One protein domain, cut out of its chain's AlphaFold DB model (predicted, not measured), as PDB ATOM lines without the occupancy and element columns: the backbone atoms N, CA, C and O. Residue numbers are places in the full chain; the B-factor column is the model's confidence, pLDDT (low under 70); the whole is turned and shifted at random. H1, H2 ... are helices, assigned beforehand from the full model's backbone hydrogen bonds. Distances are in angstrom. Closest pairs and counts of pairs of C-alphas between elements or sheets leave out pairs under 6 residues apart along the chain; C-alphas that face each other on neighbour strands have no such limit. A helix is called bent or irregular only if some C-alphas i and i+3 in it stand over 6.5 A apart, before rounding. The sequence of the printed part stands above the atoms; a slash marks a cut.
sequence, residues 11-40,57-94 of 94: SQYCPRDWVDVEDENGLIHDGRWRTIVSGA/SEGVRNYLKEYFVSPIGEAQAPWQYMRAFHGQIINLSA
ATOM      1  N   SER A  11     104.017  94.054 142.919       60.59
ATOM      2  CA  SER A  11     105.271  94.455 142.262       60.59
ATOM      3  C   SER A  11     105.086  95.508 141.167       60.59
ATOM      4  O   SER A  11     106.069  95.924 140.553       60.59
ATOM      5  N   GLN A  12     103.849  95.918 140.867       61.84
ATOM      6  CA  GLN A  12     103.595  96.866 139.792       61.84
ATOM      7  C   GLN A  12     103.674  98.298 140.333       61.84
ATOM      8  O   GLN A  12     102.799  98.745 141.067       61.84
ATOM      9  N   TYR A  13     104.734  99.018 139.949       73.31
ATOM     10  CA  TYR A  13     104.988 100.409 140.355       73.31
ATOM     11  C   TYR A  13     103.789 101.346 140.112       73.31
ATOM     12  O   TYR A  13     103.567 102.276 140.882       73.31
ATOM     13  N   CYS A  14     103.003 101.088 139.063       73.81
ATOM     14  CA  CYS A  14     101.806 101.849 138.723       73.81
ATOM     15  C   CYS A  14     100.685 100.893 138.272       73.81
ATOM     16  O   CYS A  14     100.932 100.072 137.378       73.81
ATOM     17  N   PRO A  15      99.473 100.964 138.857       81.69
ATOM     18  CA  PRO A  15      98.341 100.159 138.405       81.69
ATOM     19  C   PRO A  15      97.985 100.451 136.939       81.69
ATOM     20  O   PRO A  15      98.113 101.579 136.470       81.69
ATOM     21  N   ARG A  16      97.526  99.439 136.192       76.50
ATOM     22  CA  ARG A  16      97.248  99.591 134.748       76.50
ATOM     23  C   ARG A  16      96.163 100.618 134.432       76.50
ATOM     24  O   ARG A  16      96.206 101.215 133.368       76.50
ATOM     25  N   ASP A  17      95.211 100.817 135.335       84.19
ATOM     26  CA  ASP A  17      94.128 101.790 135.185       84.19
ATOM     27  C   ASP A  17      94.564 103.224 135.513       84.19
ATOM     28  O   ASP A  17      93.769 104.144 135.356       84.19
ATOM     29  N   TRP A  18      95.796 103.447 135.983       82.25
ATOM     30  CA  TRP A  18      96.267 104.768 136.407       82.25
ATOM     31  C   TRP A  18      96.948 105.588 135.320       82.25
ATOM     32  O   TRP A  18      97.098 106.787 135.526       82.25
ATOM     33  N   VAL A  19      97.347 104.998 134.195       84.62
ATOM     34  CA  VAL A  19      98.018 105.696 133.085       84.62
ATOM     35  C   VAL A  19      97.135 105.708 131.849       84.62
ATOM     36  O   VAL A  19      96.279 104.842 131.693       84.62
ATOM     37  N   ASP A  20      97.354 106.687 130.974       86.31
ATOM     38  CA  ASP A  20      96.739 106.668 129.651       86.31
ATOM     39  C   ASP A  20      97.289 105.479 128.858       86.31
ATOM     40  O   ASP A  20      98.503 105.242 128.838       86.31
ATOM     41  N   VAL A  21      96.400 104.733 128.208       85.44
ATOM     42  CA  VAL A  21      96.769 103.582 127.380       85.44
ATOM     43  C   VAL A  21      96.291 103.833 125.961       85.44
ATOM     44  O   VAL A  21      95.107 104.047 125.728       85.44
ATOM     45  N   GLU A  22      97.216 103.806 125.011       86.44
ATOM     46  CA  GLU A  22      96.891 103.875 123.588       86.44
ATOM     47  C   GLU A  22      96.567 102.469 123.071       86.44
ATOM     48  O   GLU A  22      97.336 101.530 123.305       86.44
ATOM     49  N   ASP A  23      95.434 102.315 122.390       84.62
ATOM     50  CA  ASP A  23      95.078 101.053 121.746       84.62
ATOM     51  C   ASP A  23      95.723 100.883 120.362       84.62
ATOM     52  O   ASP A  23      96.445 101.741 119.852       84.62
ATOM     53  N   GLU A  24      95.474  99.730 119.744       84.19
ATOM     54  CA  GLU A  24      96.010  99.384 118.423       84.19
ATOM     55  C   GLU A  24      95.526 100.326 117.306       84.19
ATOM     56  O   GLU A  24      96.185 100.436 116.273       84.19
ATOM     57  N   ASN A  25      94.416 101.039 117.522       80.94
ATOM     58  CA  ASN A  25      93.857 102.011 116.584       80.94
ATOM     59  C   ASN A  25      94.364 103.439 116.849       80.94
ATOM     60  O   ASN A  25      93.937 104.375 116.172       80.94
ATOM     61  N   GLY A  26      95.257 103.622 117.827       77.00
ATOM     62  CA  GLY A  26      95.766 104.930 118.231       77.00
ATOM     63  C   GLY A  26      94.812 105.725 119.120       77.00
ATOM     64  O   GLY A  26      95.036 106.918 119.336       77.00
ATOM     65  N   LEU A  27      93.736 105.114 119.627       84.75
ATOM     66  CA  LEU A  27      92.820 105.792 120.537       84.75
ATOM     67  C   LEU A  27      93.398 105.773 121.953       84.75
ATOM     68  O   LEU A  27      93.758 104.721 122.485       84.75
ATOM     69  N   ILE A  28      93.458 106.949 122.573       85.44
ATOM     70  CA  ILE A  28      93.888 107.094 123.961       85.44
ATOM     71  C   ILE A  28      92.708 106.775 124.880       85.44
ATOM     72  O   ILE A  28      91.689 107.467 124.863       85.44
ATOM     73  N   HIS A  29      92.869 105.742 125.704       86.50
ATOM     74  CA  HIS A  29      91.987 105.424 126.820       86.50
ATOM     75  C   HIS A  29      92.487 106.158 128.059       86.50
ATOM     76  O   HIS A  29      93.607 105.926 128.521       86.50
ATOM     77  N   ASP A  30      91.653 107.059 128.572       87.00
ATOM     78  CA  ASP A  30      91.986 107.920 129.701       87.00
ATOM     79  C   ASP A  30      92.269 107.105 130.968       87.00
ATOM     80  O   ASP A  30      91.421 106.357 131.467       87.00
ATOM     81  N   GLY A  31      93.460 107.301 131.528       85.62
ATOM     82  CA  GLY A  31      93.821 106.741 132.818       85.62
ATOM     83  C   GLY A  31      93.131 107.473 133.967       85.62
ATOM     84  O   GLY A  31      92.832 108.671 133.917       85.62
ATOM     85  N   ARG A  32      92.945 106.767 135.080       83.81
ATOM     86  CA  ARG A  32      92.285 107.267 136.292       83.81
ATOM     87  C   ARG A  32      92.950 108.516 136.872       83.81
ATOM     88  O   ARG A  32      92.265 109.307 137.523       83.81
ATOM     89  N   TRP A  33      94.234 108.754 136.599       81.25
ATOM     90  CA  TRP A  33      94.928 109.981 137.000       81.25
ATOM     91  C   TRP A  33      94.201 111.257 136.537       81.25
ATOM     92  O   TRP A  33      94.145 112.230 137.290       81.25
ATOM     93  N   ARG A  34      93.541 111.236 135.370       74.56
ATOM     94  CA  ARG A  34      92.766 112.375 134.840       74.56
ATOM     95  C   ARG A  34      91.532 112.702 135.683       74.56
ATOM     96  O   ARG A  34      91.177 113.869 135.848       74.56
ATOM     97  N   THR A  35      90.912 111.687 136.287       75.50
ATOM     98  CA  THR A  35      89.743 111.863 137.171       75.50
ATOM     99  C   THR A  35      90.113 112.407 138.552       75.50
ATOM    100  O   THR A  35      89.318 113.101 139.175       75.50
ATOM    101  N   ILE A  36      91.338 112.146 139.019       68.69
ATOM    102  CA  ILE A  36      91.847 112.656 140.303       68.69
ATOM    103  C   ILE A  36      92.221 114.141 140.183       68.69
ATOM    104  O   ILE A  36      92.076 114.906 141.134       68.69
ATOM    105  N   VAL A  37      92.681 114.559 139.002       60.66
ATOM    106  CA  VAL A  37      93.234 115.899 138.738       60.66
ATOM    107  C   VAL A  37      92.206 116.833 138.080       60.66
ATOM    108  O   VAL A  37      92.533 117.928 137.623       60.66
ATOM    109  N   SER A  38      90.934 116.432 138.053       57.22
ATOM    110  CA  SER A  38      89.844 117.222 137.484       57.22
ATOM    111  C   SER A  38      89.653 118.546 138.242       57.22
ATOM    112  O   SER A  38      88.898 118.623 139.206       57.22
ATOM    113  N   GLY A  39      90.329 119.605 137.781       55.09
ATOM    114  CA  GLY A  39      89.778 120.959 137.834       55.09
ATOM    115  C   GLY A  39      90.661 122.122 138.288       55.09
ATOM    116  O   GLY A  39      90.213 123.242 138.090       55.09
ATOM    117  N   ALA A  40      91.858 121.944 138.871       55.12
ATOM    118  CA  ALA A  40      92.539 123.115 139.470       55.12
ATOM    119  C   ALA A  40      94.078 123.159 139.471       55.12
ATOM    120  O   ALA A  40      94.631 124.245 139.589       55.12
ATOM    121  N   SER A  57     120.265 119.245 124.688       81.19
ATOM    122  CA  SER A  57     118.994 118.581 124.374       81.19
ATOM    123  C   SER A  57     118.482 118.959 122.985       81.19
ATOM    124  O   SER A  57     117.969 118.104 122.262       81.19
ATOM    125  N   GLU A  58     118.666 120.218 122.570       84.00
ATOM    126  CA  GLU A  58     118.348 120.635 121.198       84.00
ATOM    127  C   GLU A  58     119.256 119.953 120.175       84.00
ATOM    128  O   GLU A  58     118.770 119.476 119.148       84.00
ATOM    129  N   GLY A  59     120.553 119.856 120.475       87.94
ATOM    130  CA  GLY A  59     121.526 119.149 119.650       87.94
ATOM    131  C   GLY A  59     121.171 117.674 119.478       87.94
ATOM    132  O   GLY A  59     121.118 117.188 118.352       87.94
ATOM    133  N   VAL A  60     120.842 116.977 120.570       89.50
ATOM    134  CA  VAL A  60     120.425 115.566 120.534       89.50
ATOM    135  C   VAL A  60     119.138 115.396 119.728       89.50
ATOM    136  O   VAL A  60     119.069 114.518 118.869       89.50
ATOM    137  N   ARG A  61     118.135 116.257 119.944       88.31
ATOM    138  CA  ARG A  61     116.884 116.229 119.171       88.31
ATOM    139  C   ARG A  61     117.151 116.401 117.676       88.31
ATOM    140  O   ARG A  61     116.611 115.644 116.874       88.31
ATOM    141  N   ASN A  62     117.952 117.394 117.300       91.75
ATOM    142  CA  ASN A  62     118.234 117.693 115.898       91.75
ATOM    143  C   ASN A  62     119.053 116.571 115.245       91.75
ATOM    144  O   ASN A  62     118.701 116.135 114.155       91.75
ATOM    145  N   TYR A  63     120.058 116.039 115.943       94.38
ATOM    146  CA  TYR A  63     120.856 114.907 115.474       94.38
ATOM    147  C   TYR A  63     119.998 113.663 115.213       94.38
ATOM    148  O   TYR A  63     120.080 113.059 114.146       94.38
ATOM    149  N   LEU A  64     119.130 113.299 116.164       91.88
ATOM    150  CA  LEU A  64     118.231 112.155 115.998       91.88
ATOM    151  C   LEU A  64     117.242 112.389 114.858       91.88
ATOM    152  O   LEU A  64     117.040 111.493 114.044       91.88
ATOM    153  N   LYS A  65     116.668 113.593 114.759       91.00
ATOM    154  CA  LYS A  65     115.797 113.969 113.641       91.00
ATOM    155  C   LYS A  65     116.508 113.763 112.303       91.00
ATOM    156  O   LYS A  65     115.943 113.120 111.427       91.00
ATOM    157  N   GLU A  66     117.718 114.296 112.147       94.00
ATOM    158  CA  GLU A  66     118.515 114.172 110.920       94.00
ATOM    159  C   GLU A  66     118.830 112.715 110.585       94.00
ATOM    160  O   GLU A  66     118.692 112.308 109.434       94.00
ATOM    161  N   TYR A  67     119.191 111.915 111.588       93.75
ATOM    162  CA  TYR A  67     119.413 110.487 111.406       93.75
ATOM    163  C   TYR A  67     118.147 109.781 110.912       93.75
ATOM    164  O   TYR A  67     118.207 109.091 109.897       93.75
ATOM    165  N   PHE A  68     117.003 109.985 111.570       89.81
ATOM    166  CA  PHE A  68     115.754 109.285 111.257       89.81
ATOM    167  C   PHE A  68     115.200 109.594 109.862       89.81
ATOM    168  O   PHE A  68     114.628 108.696 109.245       89.81
ATOM    169  N   VAL A  69     115.408 110.817 109.352       88.81
ATOM    170  CA  VAL A  69     115.013 111.220 107.986       88.81
ATOM    171  C   VAL A  69     116.099 110.970 106.932       88.81
ATOM    172  O   VAL A  69     115.888 111.236 105.752       88.81
ATOM    173  N   SER A  70     117.289 110.513 107.333       93.75
ATOM    174  CA  SER A  70     118.343 110.137 106.387       93.75
ATOM    175  C   SER A  70     118.017 108.794 105.721       93.75
ATOM    176  O   SER A  70     117.376 107.954 106.352       93.75
ATOM    177  N   PRO A  71     118.556 108.498 104.524       94.00
ATOM    178  CA  PRO A  71     118.338 107.205 103.867       94.00
ATOM    179  C   PRO A  71     118.693 105.990 104.743       94.00
ATOM    180  O   PRO A  71     118.078 104.932 104.637       94.00
ATOM    181  N   ILE A  72     119.682 106.139 105.632       95.00
ATOM    182  CA  ILE A  72     120.087 105.089 106.575       95.00
ATOM    183  C   ILE A  72     119.023 104.909 107.663       95.00
ATOM    184  O   ILE A  72     118.664 103.775 107.976       95.00
ATOM    185  N   GLY A  73     118.516 106.006 108.227       91.25
ATOM    186  CA  GLY A  73     117.460 105.969 109.238       91.25
ATOM    187  C   GLY A  73     116.145 105.430 108.689       91.25
ATOM    188  O   GLY A  73     115.509 104.614 109.351       91.25
ATOM    189  N   GLU A  74     115.776 105.785 107.458       90.19
ATOM    190  CA  GLU A  74     114.595 105.224 106.791       90.19
ATOM    191  C   GLU A  74     114.714 103.705 106.615       90.19
ATOM    192  O   GLU A  74     113.773 102.965 106.910       90.19
ATOM    193  N   ALA A  75     115.891 103.223 106.201       91.50
ATOM    194  CA  ALA A  75     116.150 101.797 106.025       91.50
ATOM    195  C   ALA A  75     116.213 101.024 107.357       91.50
ATOM    196  O   ALA A  75     115.797  99.866 107.415       91.50
ATOM    197  N   GLN A  76     116.742 101.635 108.423       93.56
ATOM    198  CA  GLN A  76     116.938 100.978 109.724       93.56
ATOM    199  C   GLN A  76     115.730 101.098 110.660       93.56
ATOM    200  O   GLN A  76     115.528 100.231 111.512       93.56
ATOM    201  N   ALA A  77     114.906 102.131 110.501       88.31
ATOM    202  CA  ALA A  77     113.711 102.366 111.304       88.31
ATOM    203  C   ALA A  77     112.453 102.567 110.438       88.31
ATOM    204  O   ALA A  77     111.742 103.554 110.619       88.31
ATOM    205  N   PRO A  78     112.099 101.633 109.531       84.25
ATOM    206  CA  PRO A  78     110.912 101.780 108.681       84.25
ATOM    207  C   PRO A  78     109.603 101.804 109.491       84.25
ATOM    208  O   PRO A  78     108.617 102.417 109.086       84.25
ATOM    209  N   TRP A  79     109.605 101.193 110.683       81.75
ATOM    210  CA  TRP A  79     108.482 101.207 111.625       81.75
ATOM    211  C   TRP A  79     108.121 102.618 112.111       81.75
ATOM    212  O   TRP A  79     106.989 102.835 112.550       81.75
ATOM    213  N   GLN A  80     109.043 103.586 112.016       83.31
ATOM    214  CA  GLN A  80     108.817 104.948 112.495       83.31
ATOM    215  C   GLN A  80     107.624 105.600 111.795       83.31
ATOM    216  O   GLN A  80     106.852 106.293 112.442       83.31
ATOM    217  N   TYR A  81     107.412 105.324 110.506       80.25
ATOM    218  CA  TYR A  81     106.294 105.880 109.746       80.25
ATOM    219  C   TYR A  81     104.967 105.241 110.127       80.25
ATOM    220  O   TYR A  81     103.946 105.919 110.201       80.25
ATOM    221  N   MET A  82     104.985 103.947 110.447       76.69
ATOM    222  CA  MET A  82     103.799 103.271 110.960       76.69
ATOM    223  C   MET A  82     103.395 103.840 112.318       76.69
ATOM    224  O   MET A  82     102.206 104.007 112.560       76.69
ATOM    225  N   ARG A  83     104.360 104.185 113.180       75.50
ATOM    226  CA  ARG A  83     104.061 104.757 114.499       75.50
ATOM    227  C   ARG A  83     103.753 106.252 114.458       75.50
ATOM    228  O   ARG A  83     102.808 106.675 115.103       75.50
ATOM    229  N   ALA A  84     104.516 107.039 113.703       73.31
ATOM    230  CA  ALA A  84     104.329 108.484 113.593       73.31
ATOM    231  C   ALA A  84     103.046 108.849 112.840       73.31
ATOM    232  O   ALA A  84     102.437 109.872 113.136       73.31
ATOM    233  N   PHE A  85     102.639 108.020 111.874       71.06
ATOM    234  CA  PHE A  85     101.472 108.288 111.036       71.06
ATOM    235  C   PHE A  85     100.346 107.276 111.223       71.06
ATOM    236  O   PHE A  85      99.403 107.286 110.444       71.06
ATOM    237  N   HIS A  86     100.417 106.389 112.220       66.00
ATOM    238  CA  HIS A  86      99.421 105.326 112.431       66.00
ATOM    239  C   HIS A  86      99.152 104.491 111.158       66.00
ATOM    240  O   HIS A  86      98.023 104.099 110.872       66.00
ATOM    241  N   GLY A  87     100.184 104.271 110.334       60.94
ATOM    242  CA  GLY A  87     100.060 103.598 109.035       60.94
ATOM    243  C   GLY A  87      99.418 104.436 107.918       60.94
ATOM    244  O   GLY A  87      99.202 103.914 106.825       60.94
ATOM    245  N   GLN A  88      99.130 105.720 108.145       59.88
ATOM    246  CA  GLN A  88      98.611 106.632 107.127       59.88
ATOM    247  C   GLN A  88      99.739 107.173 106.244       59.88
ATOM    248  O   GLN A  88     100.742 107.712 106.713       59.88
ATOM    249  N   ILE A  89      99.557 107.066 104.929       58.84
ATOM    250  CA  ILE A  89     100.450 107.679 103.946       58.84
ATOM    251  C   ILE A  89      99.982 109.123 103.745       58.84
ATOM    252  O   ILE A  89      99.069 109.389 102.970       58.84
ATOM    253  N   ILE A  90     100.602 110.064 104.456       59.50
ATOM    254  CA  ILE A  90     100.330 111.505 104.293       59.50
ATOM    255  C   ILE A  90     100.989 112.112 103.046       59.50
ATOM    256  O   ILE A  90     100.607 113.198 102.619       59.50
ATOM    257  N   ASN A  91     101.917 111.392 102.412       52.66
ATOM    258  CA  ASN A  91     102.481 111.757 101.114       52.66
ATOM    259  C   ASN A  91     101.746 111.013  99.990       52.66
ATOM    260  O   ASN A  91     102.316 110.143  99.334       52.66
ATOM    261  N   LEU A  92     100.469 111.328  99.775       49.41
ATOM    262  CA  LEU A  92      99.809 111.007  98.509       49.41
ATOM    263  C   LEU A  92     100.213 112.085  97.500       49.41
ATOM    264  O   LEU A  92      99.699 113.201  97.529       49.41
ATOM    265  N   SER A  93     101.176 111.771  96.635       50.53
ATOM    266  CA  SER A  93     101.436 112.562  95.433       50.53
ATOM    267  C   SER A  93     100.176 112.575  94.558       50.53
ATOM    268  O   SER A  93      99.686 111.502  94.198       50.53
ATOM    269  N   ALA A  94      99.663 113.771  94.259       45.94
ATOM    270  CA  ALA A  94      98.709 114.000  93.172       45.94
ATOM    271  C   ALA A  94      99.353 113.740  91.801       45.94
ATOM    272  O   ALA A  94     100.587 113.940  91.688       45.94
TER     273      ALA A  94
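What this domain is: This is residues 11 to 40 and 57 to 94 of the 94 residues of an uncharacterized protein of Trachymyrmex cornetzi (UniProt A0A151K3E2). The printed part is an open arrangement of two separate pieces: a long loop that folds back on itself, residues 11 to 32, with the one-turn helix H1 after it, and a zigzag of three helices, H2, H3 and H4, followed by a tail. H2 is the longest helix, and H3 makes a corner with its end; the turn of the loop, around residues 24 to 27, points toward the stretch just after H4, while H1 lies at the loop's other end. The printed part has 68 residues with four named helices, in the order H1, H2, H3, H4, and no named strand; its class is all helix, though under half of the residues, 29 of 68, are in named elements. It is extended, with a radius of gyration of the C-alphas of 17.7 A, and the C-alphas span 45 by 34 by 31 A. Residues 57 to 63, which belong to H2, stick out free.

How they stand to each other: The longest helix is H2, residues 57 to 69. H3, residues 71 to 76, is close to H2 but not clearly touching it, with 2 pairs of C-alphas within 8 A. The closest C-alphas of the two, those of Tyr 67 and Gly 73, are 5.4 A apart. The lines of H2 and H3 are about perpendicular, at 89 degrees, and their centres are 13.9 A apart. H4, residues 79 to 84, is only just apart from H3, with the closest C-alphas at 8.1 A. H4 is also only just apart from H2, with the closest C-alphas at 8.3 A. H1, residues 33 to 36, is apart from H2, from H3 and from H4. Before H1, residues 21 to 22 pair with residues 28 to 29, antiparallel, as strands do, in stretches too short to be named. In H2, H3 and H4 every pair of O of residue i and N of residue i+4 is within hydrogen-bond range; H1, with 4 residues, is too short for such a pair, and its 1 pair of O of residue i and N of residue i+3 is within range.

Where its parts are: H2 runs from Ser 57 to Val 69, 18.4 A from first to last C-alpha; it begins at C-alpha 57 at (118.994, 118.581, 124.374) and ends at C-alpha 69 at (115.013, 111.220, 107.986). H3 runs from Pro 71 to Gln 76, 8.7 A from first to last C-alpha. H4 runs from Trp 79 to Ala 84, 8.6 A, and ends at C-alpha 84 at (104.329, 108.484, 113.593). H1 runs from Trp 33 to Ile 36, 5.2 A, and begins at C-alpha 33 at (94.928, 109.981, 137.000). No named helix is bent or irregular. In the loop before H1, C-alpha 26 is at (95.766, 104.930, 118.231); C-alpha 86, after H4, is at (99.421, 105.326, 112.431).

The domain as a whole: The two C-alphas farthest apart are those of Ser 11 and Ala 94, 53.2 A, the first and last printed residues; Ala 94 is also the chain's last residue. Residues 41 to 56 are not printed, and across this cut C-alpha 40 and C-alpha 57 are 30.8 A apart. The link from H1 to H2 runs across the cut; the links from H2 to H3, 1 residue, and from H3 to H4, 2 residues, are tight. Residues 11 to 32 form a long stretch with no named element, its C-alphas 9 to 26 A from the mean of the C-alphas. The mean pLDDT of the printed part is 78.5; it is under 70 in 16 residues of this predicted model, residues 11 to 12, 36 to 40 and 86 to 94.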